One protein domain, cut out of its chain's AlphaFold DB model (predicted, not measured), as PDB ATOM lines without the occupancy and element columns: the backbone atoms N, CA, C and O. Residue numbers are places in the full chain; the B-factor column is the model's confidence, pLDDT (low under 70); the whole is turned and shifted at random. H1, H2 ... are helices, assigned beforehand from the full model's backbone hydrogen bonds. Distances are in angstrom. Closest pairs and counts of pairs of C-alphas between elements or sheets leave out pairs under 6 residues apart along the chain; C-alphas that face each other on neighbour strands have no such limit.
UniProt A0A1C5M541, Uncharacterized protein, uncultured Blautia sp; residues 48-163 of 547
ATOM      1  N   ALA A  48     -46.731  -6.586 129.733       57.97
ATOM      2  CA  ALA A  48     -47.667  -5.794 128.939       57.97
ATOM      3  C   ALA A  48     -49.126  -6.233 129.114       57.97
ATOM      4  O   ALA A  48     -50.052  -5.420 129.018       57.97
ATOM      5  N   ARG A  49     -49.340  -7.529 129.361       59.97
ATOM      6  CA  ARG A  49     -50.670  -8.122 129.519       59.97
ATOM      7  C   ARG A  49     -51.340  -7.623 130.792       59.97
ATOM      8  O   ARG A  49     -52.559  -7.523 130.828       59.97
ATOM      9  N   ASN A  50     -50.562  -7.206 131.783       60.12
ATOM     10  CA  ASN A  50     -51.084  -6.697 133.046       60.12
ATOM     11  C   ASN A  50     -51.377  -5.187 132.993       60.12
ATOM     12  O   ASN A  50     -51.728  -4.596 134.012       60.12
ATOM     13  N   LEU A  51     -51.185  -4.525 131.841       64.00
ATOM     14  CA  LEU A  51     -51.477  -3.098 131.695       64.00
ATOM     15  C   LEU A  51     -52.977  -2.845 131.581       64.00
ATOM     16  O   LEU A  51     -53.682  -3.464 130.783       64.00
ATOM     17  N   CYS A  52     -53.444  -1.841 132.312       68.94
ATOM     18  CA  CYS A  52     -54.811  -1.364 132.217       68.94
ATOM     19  C   CYS A  52     -54.901  -0.263 131.154       68.94
ATOM     20  O   CYS A  52     -54.847   0.930 131.455       68.94
ATOM     21  N   THR A  53     -54.984  -0.665 129.884       74.19
ATOM     22  CA  THR A  53     -55.165   0.280 128.774       74.19
ATOM     23  C   THR A  53     -56.629   0.690 128.620       74.19
ATOM     24  O   THR A  53     -57.558  -0.001 129.047       74.19
ATOM     25  N   ALA A  54     -56.858   1.811 127.931       81.56
ATOM     26  CA  ALA A  54     -58.206   2.223 127.556       81.56
ATOM     27  C   ALA A  54     -58.928   1.130 126.739       81.56
ATOM     28  O   ALA A  54     -60.103   0.865 126.981       81.56
ATOM     29  N   GLY A  55     -58.227   0.461 125.811       84.69
ATOM     30  CA  GLY A  55     -58.788  -0.633 125.020       84.69
ATOM     31  C   GLY A  55     -59.167  -1.842 125.872       84.69
ATOM     32  O   GLY A  55     -60.272  -2.361 125.705       84.69
ATOM     33  N   PHE A  56     -58.320  -2.239 126.829       82.94
ATOM     34  CA  PHE A  56     -58.628  -3.300 127.794       82.94
ATOM     35  C   PHE A  56     -59.923  -3.028 128.551       82.94
ATOM     36  O   PHE A  56     -60.840  -3.849 128.525       82.94
ATOM     37  N   LEU A  57     -60.018  -1.851 129.175       84.50
ATOM     38  CA  LEU A  57     -61.185  -1.461 129.965       84.50
ATOM     39  C   LEU A  57     -62.454  -1.413 129.116       84.50
ATOM     40  O   LEU A  57     -63.503  -1.879 129.552       84.50
ATOM     41  N   MET A  58     -62.359  -0.916 127.881       90.44
ATOM     42  CA  MET A  58     -63.491  -0.913 126.955       90.44
ATOM     43  C   MET A  58     -63.927  -2.331 126.588       90.44
ATOM     44  O   MET A  58     -65.119  -2.619 126.648       90.44
ATOM     45  N   ARG A  59     -62.998  -3.228 126.232       90.62
ATOM     46  CA  ARG A  59     -63.343  -4.618 125.890       90.62
ATOM     47  C   ARG A  59     -63.935  -5.364 127.088       90.62
ATOM     48  O   ARG A  59     -64.967  -6.012 126.931       90.62
ATOM     49  N   ARG A  60     -63.348  -5.216 128.282       87.88
ATOM     50  CA  ARG A  60     -63.864  -5.806 129.530       87.88
ATOM     51  C   ARG A  60     -65.272  -5.300 129.829       87.88
ATOM     52  O   ARG A  60     -66.170  -6.100 130.072       87.88
ATOM     53  N   GLN A  61     -65.492  -3.991 129.722       90.12
ATOM     54  CA  GLN A  61     -66.817  -3.411 129.909       90.12
ATOM     55  C   GLN A  61     -67.820  -3.930 128.873       90.12
ATOM     56  O   GLN A  61     -68.972  -4.189 129.214       90.12
ATOM     57  N   ILE A  62     -67.393  -4.119 127.620       91.56
ATOM     58  CA  ILE A  62     -68.246  -4.686 126.571       91.56
ATOM     59  C   ILE A  62     -68.635  -6.130 126.887       91.56
ATOM     60  O   ILE A  62     -69.799  -6.490 126.725       91.56
ATOM     61  N   GLN A  63     -67.687  -6.933 127.369       88.88
ATOM     62  CA  GLN A  63     -67.929  -8.316 127.776       88.88
ATOM     63  C   GLN A  63     -68.962  -8.424 128.897       88.88
ATOM     64  O   GLN A  63     -69.814  -9.307 128.854       88.88
ATOM     65  N   VAL A  64     -68.930  -7.493 129.851       87.31
ATOM     66  CA  VAL A  64     -69.883  -7.449 130.968       87.31
ATOM     67  C   VAL A  64     -71.244  -6.893 130.540       87.31
ATOM     68  O   VAL A  64     -72.276  -7.476 130.852       87.31
ATOM     69  N   SER A  65     -71.263  -5.762 129.832       86.50
ATOM     70  CA  SER A  65     -72.496  -4.994 129.598       86.50
ATOM     71  C   SER A  65     -73.223  -5.333 128.300       86.50
ATOM     72  O   SER A  65     -74.407  -5.032 128.175       86.50
ATOM     73  N   PHE A  66     -72.542  -5.936 127.321       89.12
ATOM     74  CA  PHE A  66     -73.116  -6.222 126.001       89.12
ATOM     75  C   PHE A  66     -72.799  -7.649 125.503       89.12
ATOM     76  O   PHE A  66     -72.360  -7.812 124.357       89.12
ATOM     77  N   PRO A  67     -73.043  -8.706 126.306       88.31
ATOM     78  CA  PRO A  67     -72.729 -10.086 125.920       88.31
ATOM     79  C   PRO A  67     -73.479 -10.538 124.655       88.31
ATOM     80  O   PRO A  67     -72.937 -11.281 123.836       88.31
ATOM     81  N   GLU A  68     -74.694 -10.028 124.438       89.25
ATOM     82  CA  GLU A  68     -75.504 -10.312 123.245       89.25
ATOM     83  C   GLU A  68     -74.824  -9.851 121.946       89.25
ATOM     84  O   GLU A  68     -74.893 -10.532 120.919       89.25
ATOM     85  N   LEU A  69     -74.116  -8.711 121.985       90.38
ATOM     86  CA  LEU A  69     -73.367  -8.225 120.826       90.38
ATOM     87  C   LEU A  69     -72.213  -9.169 120.496       90.38
ATOM     88  O   LEU A  69     -71.971  -9.421 119.318       90.38
ATOM     89  N   LEU A  70     -71.532  -9.699 121.514       91.44
ATOM     90  CA  LEU A  70     -70.379 -10.579 121.345       91.44
ATOM     91  C   LEU A  70     -70.772 -11.952 120.800       91.44
ATOM     92  O   LEU A  70     -70.146 -12.416 119.847       91.44
ATOM     93  N   GLY A  71     -71.844 -12.555 121.325       87.88
ATOM     94  CA  GLY A  71     -72.346 -13.849 120.846       87.88
ATOM     95  C   GLY A  71     -72.619 -13.837 119.342       87.88
ATOM     96  O   GLY A  71     -72.094 -14.664 118.596       87.88
ATOM     97  N   GLY A  72     -73.325 -12.812 118.861       89.00
ATOM     98  CA  GLY A  72     -73.603 -12.706 117.434       89.00
ATOM     99  C   GLY A  72     -72.373 -12.376 116.569       89.00
ATOM    100  O   GLY A  72     -72.400 -12.659 115.372       89.00
ATOM    101  N   VAL A  73     -71.307 -11.775 117.118       92.19
ATOM    102  CA  VAL A  73     -70.035 -11.586 116.383       92.19
ATOM    103  C   VAL A  73     -69.300 -12.916 116.257       92.19
ATOM    104  O   VAL A  73     -68.765 -13.209 115.186       92.19
ATOM    105  N   SER A  74     -69.289 -13.733 117.313       90.19
ATOM    106  CA  SER A  74     -68.682 -15.066 117.272       90.19
ATOM    107  C   SER A  74     -69.351 -15.970 116.243       90.19
ATOM    108  O   SER A  74     -68.652 -16.611 115.464       90.19
ATOM    109  N   GLU A  75     -70.683 -15.955 116.161       89.81
ATOM    110  CA  GLU A  75     -71.428 -16.696 115.131       89.81
ATOM    111  C   GLU A  75     -71.060 -16.256 113.704       89.81
ATOM    112  O   GLU A  75     -70.900 -17.087 112.814       89.81
ATOM    113  N   GLU A  76     -70.894 -14.949 113.479       91.06
ATOM    114  CA  GLU A  76     -70.602 -14.387 112.153       91.06
ATOM    115  C   GLU A  76     -69.143 -14.609 111.725       91.06
ATOM    116  O   GLU A  76     -68.844 -14.842 110.552       91.06
ATOM    117  N   THR A  77     -68.208 -14.513 112.668       89.75
ATOM    118  CA  THR A  77     -66.771 -14.570 112.372       89.75
ATOM    119  C   THR A  77     -66.185 -15.972 112.482       89.75
ATOM    120  O   THR A  77     -65.163 -16.228 111.836       89.75
ATOM    121  N   GLY A  78     -66.819 -16.857 113.259       87.56
ATOM    122  CA  GLY A  78     -66.262 -18.135 113.699       87.56
ATOM    123  C   GLY A  78     -65.148 -17.991 114.743       87.56
ATOM    124  O   GLY A  78     -64.489 -18.976 115.061       87.56
ATOM    125  N   GLU A  79     -64.901 -16.779 115.251       87.62
ATOM    126  CA  GLU A  79     -63.853 -16.498 116.232       87.62
ATOM    127  C   GLU A  79     -64.448 -16.415 117.641       87.62
ATOM    128  O   GLU A  79     -65.486 -15.788 117.873       87.62
ATOM    129  N   SER A  80     -63.771 -17.040 118.602       80.19
ATOM    130  CA  SER A  80     -64.099 -16.877 120.017       80.19
ATOM    131  C   SER A  80     -63.518 -15.561 120.531       80.19
ATOM    132  O   SER A  80     -62.356 -15.247 120.259       80.19
ATOM    133  N   TYR A  81     -64.305 -14.809 121.298       79.50
ATOM    134  CA  TYR A  81     -63.748 -13.777 122.163       79.50
ATOM    135  C   TYR A  81     -63.284 -14.464 123.451       79.50
ATOM    136  O   TYR A  81     -64.085 -14.996 124.214       79.50
ATOM    137  N   GLY A  82     -61.968 -14.534 123.655       76.00
ATOM    138  CA  GLY A  82     -61.412 -15.086 124.888       76.00
ATOM    139  C   GLY A  82     -61.842 -14.244 126.090       76.00
ATOM    140  O   GLY A  82     -61.876 -13.014 125.995       76.00
ATOM    141  N   ASP A  83     -62.147 -14.904 127.209       77.25
ATOM    142  CA  ASP A  83     -62.489 -14.223 128.457       77.25
ATOM    143  C   ASP A  83     -61.299 -13.374 128.921       77.25
ATOM    144  O   ASP A  83     -60.198 -13.888 129.145       77.25
ATOM    145  N   LEU A  84     -61.511 -12.063 129.029       74.31
ATOM    146  CA  LEU A  84     -60.474 -11.118 129.434       74.31
ATOM    147  C   LEU A  84     -60.127 -11.194 130.925       74.31
ATOM    148  O   LEU A  84     -59.093 -10.659 131.315       74.31
ATOM    149  N   THR A  85     -60.937 -11.871 131.746       65.25
ATOM    150  CA  THR A  85     -60.565 -12.200 133.135       65.25
ATOM    151  C   THR A  85     -59.484 -13.279 133.211       65.25
ATOM    152  O   THR A  85     -58.818 -13.399 134.232       65.25
ATOM    153  N   VAL A  86     -59.285 -14.032 132.124       65.75
ATOM    154  CA  VAL A  86     -58.315 -15.132 132.039       65.75
ATOM    155  C   VAL A  86     -57.133 -14.764 131.139       65.75
ATOM    156  O   VAL A  86     -55.994 -15.109 131.430       65.75
ATOM    157  N   ASN A  87     -57.393 -14.058 130.034       64.31
ATOM    158  CA  ASN A  87     -56.396 -13.793 128.989       64.31
ATOM    159  C   ASN A  87     -55.736 -12.404 129.078       64.31
ATOM    160  O   ASN A  87     -54.902 -12.076 128.230       64.31
ATOM    161  N   ASN A  88     -56.076 -11.600 130.093       66.38
ATOM    162  CA  ASN A  88     -55.479 -10.288 130.372       66.38
ATOM    163  C   ASN A  88     -55.622  -9.275 129.201       66.38
ATOM    164  O   ASN A  88     -56.569  -9.350 128.414       66.38
ATOM    165  N   ASN A  89     -54.731  -8.280 129.083       67.44
ATOM    166  CA  ASN A  89     -54.768  -7.211 128.065       67.44
ATOM    167  C   ASN A  89     -54.388  -7.673 126.636       67.44
ATOM    168  O   ASN A  89     -53.803  -6.926 125.855       67.44
ATOM    169  N   VAL A  90     -54.711  -8.907 126.254       74.94
ATOM    170  CA  VAL A  90     -54.547  -9.365 124.869       74.94
ATOM    171  C   VAL A  90     -55.760  -8.894 124.054       74.94
ATOM    172  O   VAL A  90     -56.896  -9.238 124.395       74.94
ATOM    173  N   PRO A  91     -55.581  -8.091 122.984       78.69
ATOM    174  CA  PRO A  91     -56.698  -7.697 122.135       78.69
ATOM    175  C   PRO A  91     -57.347  -8.908 121.460       78.69
ATOM    176  O   PRO A  91     -56.668  -9.847 121.046       78.69
ATOM    177  N   TRP A  92     -58.671  -8.867 121.294       89.25
ATOM    178  CA  TRP A  92     -59.384  -9.884 120.521       89.25
ATOM    179  C   TRP A  92     -58.936  -9.898 119.046       89.25
ATOM    180  O   TRP A  92     -58.414  -8.890 118.553       89.25
ATOM    181  N   PRO A  93     -59.163 -11.006 118.313       91.38
ATOM    182  CA  PRO A  93     -58.752 -11.132 116.917       91.38
ATOM    183  C   PRO A  93     -59.221  -9.970 116.027       91.38
ATOM    184  O   PRO A  93     -60.318  -9.429 116.184       91.38
ATOM    185  N   GLU A  94     -58.398  -9.575 115.050       92.06
ATOM    186  CA  GLU A  94     -58.668  -8.369 114.253       92.06
ATOM    187  C   GLU A  94     -59.990  -8.463 113.466       92.06
ATOM    188  O   GLU A  94     -60.708  -7.467 113.316       92.06
ATOM    189  N   LYS A  95     -60.326  -9.659 112.969       92.75
ATOM    190  CA  LYS A  95     -61.577  -9.917 112.250       92.75
ATOM    191  C   LYS A  95     -62.777  -9.764 113.192       92.75
ATOM    192  O   LYS A  95     -63.695  -9.013 112.846       92.75
ATOM    193  N   PHE A  96     -62.725 -10.350 114.388       94.50
ATOM    194  CA  PHE A  96     -63.695 -10.137 115.466       94.50
ATOM    195  C   PHE A  96     -63.895  -8.646 115.767       94.50
ATOM    196  O   PHE A  96     -65.017  -8.136 115.711       94.50
ATOM    197  N   LEU A  97     -62.805  -7.905 115.995       95.06
ATOM    198  CA  LEU A  97     -62.862  -6.480 116.328       95.06
ATOM    199  C   LEU A  97     -63.491  -5.625 115.220       95.06
ATOM    200  O   LEU A  97     -64.224  -4.684 115.529       95.06
ATOM    201  N   LYS A  98     -63.249  -5.925 113.937       95.81
ATOM    202  CA  LYS A  98     -63.864  -5.193 112.809       95.81
ATOM    203  C   LYS A  98     -65.384  -5.355 112.778       95.81
ATOM    204  O   LYS A  98     -66.105  -4.369 112.586       95.81
ATOM    205  N   VAL A  99     -65.867  -6.579 112.984       95.88
ATOM    206  CA  VAL A  99     -67.306  -6.875 113.007       95.88
ATOM    207  C   VAL A  99     -67.951  -6.274 114.256       95.88
ATOM    208  O   VAL A  99     -68.942  -5.550 114.130       95.88
ATOM    209  N   LEU A 100     -67.346  -6.459 115.435       96.44
ATOM    210  CA  LEU A 100     -67.808  -5.848 116.685       96.44
ATOM    211  C   LEU A 100     -67.913  -4.323 116.566       96.44
ATOM    212  O   LEU A 100     -68.940  -3.748 116.909       96.44
ATOM    213  N   SER A 101     -66.891  -3.667 116.018       96.81
ATOM    214  CA  SER A 101     -66.874  -2.208 115.852       96.81
ATOM    215  C   SER A 101     -68.013  -1.703 114.963       96.81
ATOM    216  O   SER A 101     -68.622  -0.675 115.254       96.81
ATOM    217  N   SER A 102     -68.338  -2.450 113.905       96.31
ATOM    218  CA  SER A 102     -69.460  -2.141 113.008       96.31
ATOM    219  C   SER A 102     -70.816  -2.336 113.687       96.31
ATOM    220  O   SER A 102     -71.768  -1.606 113.405       96.31
ATOM    221  N   ARG A 103     -70.925  -3.319 114.588       95.25
ATOM    222  CA  ARG A 103     -72.135  -3.544 115.386       95.25
ATOM    223  C   ARG A 103     -72.301  -2.501 116.483       95.25
ATOM    224  O   ARG A 103     -73.408  -2.004 116.637       95.25
ATOM    225  N   LEU A 104     -71.225  -2.120 117.174       95.62
ATOM    226  CA  LEU A 104     -71.239  -1.054 118.179       95.62
ATOM    227  C   LEU A 104     -71.688   0.276 117.574       95.62
ATOM    228  O   LEU A 104     -72.548   0.930 118.149       95.62
ATOM    229  N   GLU A 105     -71.189   0.651 116.394       95.75
ATOM    230  CA  GLU A 105     -71.659   1.858 115.694       95.75
ATOM    231  C   GLU A 105     -73.182   1.833 115.470       95.75
ATOM    232  O   GLU A 105     -73.877   2.791 115.808       95.75
ATOM    233  N   LYS A 106     -73.717   0.720 114.952       95.00
ATOM    234  CA  LYS A 106     -75.161   0.561 114.708       95.00
ATOM    235  C   LYS A 106     -75.971   0.535 116.003       95.00
ATOM    236  O   LYS A 106     -77.046   1.123 116.055       95.00
ATOM    237  N   TYR A 107     -75.467  -0.155 117.022       93.81
ATOM    238  CA  TYR A 107     -76.125  -0.298 118.317       93.81
ATOM    239  C   TYR A 107     -76.215   1.046 119.041       93.81
ATOM    240  O   TYR A 107     -77.300   1.433 119.455       93.81
ATOM    241  N   MET A 108     -75.115   1.800 119.118       92.38
ATOM    242  CA  MET A 108     -75.094   3.107 119.786       92.38
ATOM    243  C   MET A 108     -75.984   4.132 119.077       92.38
ATOM    244  O   MET A 108     -76.667   4.909 119.742       92.38
ATOM    245  N   LEU A 109     -76.048   4.091 117.743       92.00
ATOM    246  CA  LEU A 109     -76.980   4.921 116.982       92.00
ATOM    247  C   LEU A 109     -78.441   4.536 117.261       92.00
ATOM    248  O   LEU A 109     -79.282   5.413 117.426       92.00
ATOM    249  N   LYS A 110     -78.749   3.236 117.309       92.06
ATOM    250  CA  LYS A 110     -80.119   2.738 117.492       92.06
ATOM    251  C   LYS A 110     -80.645   2.938 118.913       92.06
ATOM    252  O   LYS A 110     -81.781   3.366 119.072       92.06
ATOM    253  N   GLU A 111     -79.845   2.599 119.919       88.50
ATOM    254  CA  GLU A 111     -80.287   2.539 121.317       88.50
ATOM    255  C   GLU A 111     -80.002   3.833 122.094       88.50
ATOM    256  O   GLU A 111     -80.669   4.100 123.088       88.50
ATOM    257  N   GLN A 112     -79.023   4.643 121.668       87.00
ATOM    258  CA  GLN A 112     -78.585   5.834 122.414       87.00
ATOM    259  C   GLN A 112     -78.519   7.121 121.569       87.00
ATOM    260  O   GLN A 112     -78.085   8.149 122.085       87.00
ATOM    261  N   ASP A 113     -78.945   7.088 120.296       88.25
ATOM    262  CA  ASP A 113     -78.902   8.224 119.351       88.25
ATOM    263  C   ASP A 113     -77.508   8.882 119.256       88.25
ATOM    264  O   ASP A 113     -77.346  10.105 119.197       88.25
ATOM    265  N   GLU A 114     -76.457   8.056 119.289       90.31
ATOM    266  CA  GLU A 114     -75.076   8.529 119.284       90.31
ATOM    267  C   GLU A 114     -74.223   7.855 118.214       90.31
ATOM    268  O   GLU A 114     -74.114   6.633 118.129       90.31
ATOM    269  N   VAL A 115     -73.545   8.683 117.415       89.25
ATOM    270  CA  VAL A 115     -72.670   8.213 116.336       89.25
ATOM    271  C   VAL A 115     -71.221   8.206 116.809       89.25
ATOM    272  O   VAL A 115     -70.637   9.247 117.124       89.25
ATOM    273  N   VAL A 116     -70.631   7.014 116.810       92.12
ATOM    274  CA  VAL A 116     -69.193   6.776 116.962       92.12
ATOM    275  C   VAL A 116     -68.791   5.795 115.869       92.12
ATOM    276  O   VAL A 116     -69.346   4.699 115.790       92.12
ATOM    277  N   LYS A 117     -67.862   6.201 114.998       94.19
ATOM    278  CA  LYS A 117     -67.555   5.448 113.773       94.19
ATOM    279  C   LYS A 117     -66.912   4.104 114.103       94.19
ATOM    280  O   LYS A 117     -66.019   4.045 114.949       94.19
ATOM    281  N   ALA A 118     -67.236   3.057 113.345       95.00
ATOM    282  CA  ALA A 118     -66.609   1.741 113.484       95.00
ATOM    283  C   ALA A 118     -65.078   1.804 113.382       95.00
ATOM    284  O   ALA A 118     -64.373   1.085 114.083       95.00
ATOM    285  N   THR A 119     -64.533   2.705 112.560       94.56
ATOM    286  CA  THR A 119     -63.079   2.899 112.462       94.56
ATOM    287  C   THR A 119     -62.449   3.390 113.765       94.56
ATOM    288  O   THR A 119     -61.295   3.070 114.032       94.56
ATOM    289  N   GLU A 120     -63.175   4.190 114.552       93.69
ATOM    290  CA  GLU A 120     -62.700   4.695 115.844       93.69
ATOM    291  C   GLU A 120     -62.803   3.609 116.915       93.69
ATOM    292  O   GLU A 120     -61.802   3.326 117.570       93.69
ATOM    293  N   TRP A 121     -63.951   2.922 116.997       95.44
ATOM    294  CA  TRP A 121     -64.117   1.737 117.847       95.44
ATOM    295  C   TRP A 121     -63.007   0.718 117.619       95.44
ATOM    296  O   TRP A 121     -62.343   0.311 118.565       95.44
ATOM    297  N   PHE A 122     -62.739   0.375 116.359       94.94
ATOM    298  CA  PHE A 122     -61.702  -0.585 116.010       94.94
ATOM    299  C   PHE A 122     -60.323  -0.130 116.487       94.94
ATOM    300  O   PHE A 122     -59.572  -0.927 117.041       94.94
ATOM    301  N   GLN A 123     -59.984   1.148 116.296       89.69
ATOM    302  CA  GLN A 123     -58.698   1.694 116.738       89.69
ATOM    303  C   GLN A 123     -58.537   1.632 118.260       89.69
ATOM    304  O   GLN A 123     -57.441   1.331 118.719       89.69
ATOM    305  N   TRP A 124     -59.599   1.874 119.030       90.88
ATOM    306  CA  TRP A 124     -59.551   1.804 120.494       90.88
ATOM    307  C   TRP A 124     -59.539   0.371 121.017       90.88
ATOM    308  O   TRP A 124     -58.703   0.021 121.842       90.88
ATOM    309  N   LEU A 125     -60.404  -0.491 120.485       90.44
ATOM    310  CA  LEU A 125     -60.510  -1.888 120.912       90.44
ATOM    311  C   LEU A 125     -59.324  -2.752 120.468       90.44
ATOM    312  O   LEU A 125     -59.180  -3.858 120.973       90.44
ATOM    313  N   SER A 126     -58.487  -2.277 119.544       85.56
ATOM    314  CA  SER A 126     -57.226  -2.933 119.161       85.56
ATOM    315  C   SER A 126     -55.994  -2.321 119.831       85.56
ATOM    316  O   SER A 126     -54.879  -2.642 119.432       85.56
ATOM    317  N   ASP A 127     -56.180  -1.386 120.774       77.88
ATOM    318  CA  ASP A 127     -55.110  -0.598 121.410       77.88
ATOM    319  C   ASP A 127     -54.222   0.193 120.422       77.88
ATOM    320  O   ASP A 127     -53.208   0.777 120.799       77.88
ATOM    321  N   LYS A 128     -54.638   0.309 119.149       79.00
ATOM    322  CA  LYS A 128     -53.962   1.119 118.118       79.00
ATOM    323  C   LYS A 128     -54.123   2.624 118.350       79.00
ATOM    324  O   LYS A 128     -53.441   3.420 117.704       79.00
ATOM    325  N   LYS A 129     -55.095   3.045 119.166       80.19
ATOM    326  CA  LYS A 129     -55.288   4.413 119.685       80.19
ATOM    327  C   LYS A 129     -56.058   4.347 120.996       80.19
ATOM    328  O   LYS A 129     -56.655   3.336 121.323       80.19
ATOM    329  N   TYR A 130     -56.161   5.485 121.669       79.94
ATOM    330  CA  TYR A 130     -57.076   5.692 122.787       79.94
ATOM    331  C   TYR A 130     -57.882   6.992 122.597       79.94
ATOM    332  O   TYR A 130     -57.492   7.856 121.790       79.94
ATOM    333  N   PRO A 131     -59.014   7.155 123.302       82.25
ATOM    334  CA  PRO A 131     -59.794   8.390 123.301       82.25
ATOM    335  C   PRO A 131     -59.004   9.553 123.920       82.25
ATOM    336  O   PRO A 131     -58.872   9.668 125.127       82.25
ATOM    337  N   ARG A 132     -58.475  10.452 123.081       74.88
ATOM    338  CA  ARG A 132     -57.610  11.564 123.539       74.88
ATOM    339  C   ARG A 132     -58.346  12.774 124.102       74.88
ATOM    340  O   ARG A 132     -57.722  13.680 124.646       74.88
ATOM    341  N   LYS A 133     -59.636  12.899 123.797       79.81
ATOM    342  CA  LYS A 133     -60.436  14.041 124.238       79.81
ATOM    343  C   LYS A 133     -61.197  13.617 125.477       79.81
ATOM    344  O   LYS A 133     -61.972  12.669 125.385       79.81
ATOM    345  N   ARG A 134     -61.078  14.391 126.557       81.50
ATOM    346  CA  ARG A 134     -61.816  14.141 127.797       81.50
ATOM    347  C   ARG A 134     -63.308  13.964 127.545       81.50
ATOM    348  O   ARG A 134     -63.856  12.947 127.925       81.50
ATOM    349  N   GLU A 135     -63.942  14.899 126.839       83.50
ATOM    350  CA  GLU A 135     -65.382  14.835 126.536       83.50
ATOM    351  C   GLU A 135     -65.775  13.537 125.816       83.50
ATOM    352  O   GLU A 135     -66.843  12.988 126.062       83.50
ATOM    353  N   LEU A 136     -64.896  13.024 124.947       87.69
ATOM    354  CA  LEU A 136     -65.114  11.758 124.255       87.69
ATOM    355  C   LEU A 136     -64.935  10.566 125.199       87.69
ATOM    356  O   LEU A 136     -65.756   9.660 125.162       87.69
ATOM    357  N   ALA A 137     -63.901  10.563 126.042       89.38
ATOM    358  CA  ALA A 137     -63.707   9.519 127.047       89.38
ATOM    359  C   ALA A 137     -64.884   9.483 128.040       89.38
ATOM    360  O   ALA A 137     -65.469   8.431 128.286       89.38
ATOM    361  N   VAL A 138     -65.328  10.647 128.515       90.44
ATOM    362  CA  VAL A 138     -66.515  10.775 129.365       90.44
ATOM    363  C   VAL A 138     -67.755  10.261 128.632       90.44
ATOM    364  O   VAL A 138     -68.435   9.387 129.162       90.44
ATOM    365  N   LYS A 139     -68.013  10.696 127.391       92.56
ATOM    366  CA  LYS A 139     -69.114  10.169 126.566       92.56
ATOM    367  C   LYS A 139     -69.071   8.644 126.461       92.56
ATOM    368  O   LYS A 139     -70.086   7.991 126.680       92.56
ATOM    369  N   LEU A 140     -67.910   8.069 126.148       94.00
ATOM    370  CA  LEU A 140     -67.739   6.619 126.017       94.00
ATOM    371  C   LEU A 140     -68.033   5.887 127.328       94.00
ATOM    372  O   LEU A 140     -68.665   4.836 127.282       94.00
ATOM    373  N   SER A 141     -67.675   6.462 128.481       93.44
ATOM    374  CA  SER A 141     -68.041   5.890 129.784       93.44
ATOM    375  C   SER A 141     -69.559   5.798 129.973       93.44
ATOM    376  O   SER A 141     -70.056   4.853 130.580       93.44
ATOM    377  N   PHE A 142     -70.319   6.744 129.407       93.19
ATOM    378  CA  PHE A 142     -71.776   6.685 129.432       93.19
ATOM    379  C   PHE A 142     -72.330   5.676 128.429       93.19
ATOM    380  O   PHE A 142     -73.222   4.909 128.793       93.19
ATOM    381  N   LEU A 143     -71.797   5.663 127.205       93.00
ATOM    382  CA  LEU A 143     -72.238   4.747 126.152       93.00
ATOM    383  C   LEU A 143     -72.021   3.282 126.535       93.00
ATOM    384  O   LEU A 143     -72.868   2.438 126.254       93.00
ATOM    385  N   LEU A 144     -70.904   2.996 127.205       92.00
ATOM    386  CA  LEU A 144     -70.531   1.658 127.656       92.00
ATOM    387  C   LEU A 144     -71.104   1.293 129.033       92.00
ATOM    388  O   LEU A 144     -70.767   0.239 129.565       92.00
ATOM    389  N   ASN A 145     -71.957   2.145 129.610       89.25
ATOM    390  CA  ASN A 145     -72.580   1.932 130.916       89.25
ATOM    391  C   ASN A 145     -71.568   1.644 132.045       89.25
ATOM    392  O   ASN A 145     -71.784   0.773 132.881       89.25
ATOM    393  N   MET A 146     -70.439   2.359 132.045       88.06
ATOM    394  CA  MET A 146     -69.440   2.258 133.110       88.06
ATOM    395  C   MET A 146     -69.984   2.901 134.390       88.06
ATOM    396  O   MET A 146     -70.503   4.025 134.347       88.06
ATOM    397  N   ASP A 147     -69.817   2.224 135.523       83.81
ATOM    398  CA  ASP A 147     -70.014   2.806 136.855       83.81
ATOM    399  C   ASP A 147     -68.926   3.847 137.184       83.81
ATOM    400  O   ASP A 147     -68.051   4.137 136.356       83.81
ATOM    401  N   ASP A 148     -69.004   4.468 138.360       79.12
ATOM    402  CA  ASP A 148     -68.066   5.520 138.775       79.12
ATOM    403  C   ASP A 148     -66.632   4.985 138.849       79.12
ATOM    404  O   ASP A 148     -65.716   5.583 138.280       79.12
ATOM    405  N   TYR A 149     -66.458   3.804 139.440       77.62
ATOM    406  CA  TYR A 149     -65.165   3.140 139.588       77.62
ATOM    407  C   TYR A 149     -64.493   2.848 138.238       77.62
ATOM    408  O   TYR A 149     -63.356   3.255 137.980       77.62
ATOM    409  N   THR A 150     -65.217   2.198 137.328       82.19
ATOM    410  CA  THR A 150     -64.725   1.856 135.990       82.19
ATOM    411  C   THR A 150     -64.496   3.111 135.158       82.19
ATOM    412  O   THR A 150     -63.548   3.169 134.376       82.19
ATOM    413  N   THR A 151     -65.316   4.148 135.348       85.94
ATOM    414  CA  THR A 151     -65.132   5.434 134.666       85.94
ATOM    415  C   THR A 151     -63.848   6.117 135.101       85.94
ATOM    416  O   THR A 151     -63.087   6.549 134.240       85.94
ATOM    417  N   THR A 152     -63.571   6.184 136.403       80.44
ATOM    418  CA  THR A 152     -62.316   6.741 136.921       80.44
ATOM    419  C   THR A 152     -61.121   6.007 136.331       80.44
ATOM    420  O   THR A 152     -60.237   6.643 135.751       80.44
ATOM    421  N   LYS A 153     -61.141   4.666 136.354       78.94
ATOM    422  CA  LYS A 153     -60.065   3.873 135.751       78.94
ATOM    423  C   LYS A 153     -59.905   4.136 134.257       78.94
ATOM    424  O   LYS A 153     -58.789   4.271 133.762       78.94
ATOM    425  N   PHE A 154     -61.017   4.237 133.540       84.19
ATOM    426  CA  PHE A 154     -61.019   4.485 132.105       84.19
ATOM    427  C   PHE A 154     -60.493   5.874 131.745       84.19
ATOM    428  O   PHE A 154     -59.722   6.006 130.793       84.19
ATOM    429  N   LEU A 155     -60.863   6.904 132.509       81.06
ATOM    430  CA  LEU A 155     -60.333   8.254 132.333       81.06
ATOM    431  C   LEU A 155     -58.823   8.273 132.569       81.06
ATOM    432  O   LEU A 155     -58.094   8.772 131.710       81.06
ATOM    433  N   LEU A 156     -58.353   7.654 133.652       74.44
ATOM    434  CA  LEU A 156     -56.927   7.555 133.962       74.44
ATOM    435  C   LEU A 156     -56.157   6.799 132.868       74.44
ATOM    436  O   LEU A 156     -55.147   7.303 132.383       74.44
ATOM    437  N   ALA A 157     -56.690   5.679 132.368       74.06
ATOM    438  CA  ALA A 157     -56.112   4.937 131.243       74.06
ATOM    439  C   ALA A 157     -56.101   5.726 129.915       74.06
ATOM    440  O   ALA A 157     -55.336   5.410 129.003       74.06
ATOM    441  N   CYS A 158     -56.947   6.752 129.783       76.56
ATOM    442  CA  CYS A 158     -56.930   7.696 128.661       76.56
ATOM    443  C   CYS A 158     -55.981   8.893 128.890       76.56
ATOM    444  O   CYS A 158     -55.914   9.782 128.033       76.56
ATOM    445  N   GLY A 159     -55.278   8.953 130.027       71.12
ATOM    446  CA  GLY A 159     -54.445  10.089 130.429       71.12
ATOM    447  C   GLY A 159     -55.270  11.302 130.876       71.12
ATOM    448  O   GLY A 159     -54.876  12.452 130.661       71.12
ATOM    449  N   HIS A 160     -56.464  11.070 131.421       74.50
ATOM    450  CA  HIS A 160     -57.372  12.098 131.915       74.50
ATOM    451  C   HIS A 160     -57.571  11.971 133.423       74.50
ATOM    452  O   HIS A 160     -57.626  10.876 133.967       74.50
ATOM    453  N   GLU A 161     -57.728  13.108 134.094       70.25
ATOM    454  CA  GLU A 161     -58.053  13.124 135.520       70.25
ATOM    455  C   GLU A 161     -59.421  12.465 135.787       70.25
ATOM    456  O   GLU A 161     -60.283  12.468 134.899       70.25
ATOM    457  N   PRO A 162     -59.674  11.964 137.004       74.38
ATOM    458  CA  PRO A 162     -61.014  11.579 137.447       74.38
ATOM    459  C   PRO A 162     -62.006  12.744 137.330       74.38
ATOM    460  O   PRO A 162     -61.632  13.876 136.994       74.38
ATOM    461  N   PHE A 163     -63.294  12.498 137.575       75.94
ATOM    462  CA  PHE A 163     -64.272  13.586 137.557       75.94
ATOM    463  C   PHE A 163     -63.918  14.672 138.576       75.94
ATOM    464  O   PHE A 163     -63.708  14.401 139.754       75.94
TER     465      PHE A 163
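What this domain is: This is residues 48 to 163 of the 547 residues of an uncharacterized protein of uncultured Blautia sp (UniProt A0A1C5M541). Short helices, mostly crossed, cluster round H1, the helix nearest to the mean of the C-alphas. On one side the end of H5 meets the first part of H1 in a corner, about perpendicular to it, and H5 packs on the long helix H4, with H2 on H4 in turn; on the other side the helical hairpin of H6 and H7 packs through H7 on the same part of H1. The little helix H3 lies far from the mean, near H1, on the stretch between H2 and H4. The printed part has 116 residues, with seven named helices in the order H1 to H7 and no named strand, an all-helix class. It is compact, with a radius of gyration of the C-alphas of 13.1 A, and spans 39 by 35 by 23 A.

How they stand to each other: H1, residues 54 to 65, touches H5, residues 118 to 125, with residues 54 to 59 alone; their closest C-alphas, those of Gly 55 and Leu 125, are 4.6 A apart, and the lines are about perpendicular at 78 degrees. With residues 54 to 58 alone H1 touches H7, residues 148 to 157, at a shallow tilt of 27 degrees, opposite ways; the closest C-alphas are those of Ala 54 and Ala 157, 5.0 A. H2, residues 67 to 77, touches H4, residues 94 to 112, at a steep tilt of 43 degrees, opposite ways, closest at the C-alphas of Val 73 and Leu 100, 6.2 A. H3, residues 84 to 87, touches no helix, but the C-alphas of Arg 60 in H1 and Leu 84 are 6.3 A apart. H4 touches H5 with residues 97 to 105 alone, at a steep tilt of 65 degrees, closest at the C-alphas of Ser 101 and Ala 118, 4.6 A. H6, residues 134 to 143, forms a hairpin with H7 at a steep tilt of 41 degrees; the closest C-alphas are those of Ser 141 and Thr 151, 5.7 A. H4 and H6 are close but not clearly touching, while H1 and H4 are apart. In H1, H2, H4, H5, H6 and H7 every O i to N i+4 pair is within hydrogen-bond range; H3 is too short for such a pair.

Where its parts are: H1 begins at C-alpha 54, (-58.206, 2.223, 127.556), and is 16.1 A long; H2 is 15.5 A. H3 has four residues. H4, the longest helix, runs 25.8 A to C-alpha 112 at (-78.585, 5.834, 122.414). H5 is 10.3 A long, and H6 and H7 are 14.1 A each; H7 ends at C-alpha 157, (-56.112, 4.937, 131.243).

The domain as a whole: The C-alphas farthest apart, those of Gly 78 and Phe 163, are 39.7 A apart. The printed part has no cut, and no link is long. The mean pLDDT of the printed part is 84.9; residues 48 to 52 and 85 to 89 are under 70.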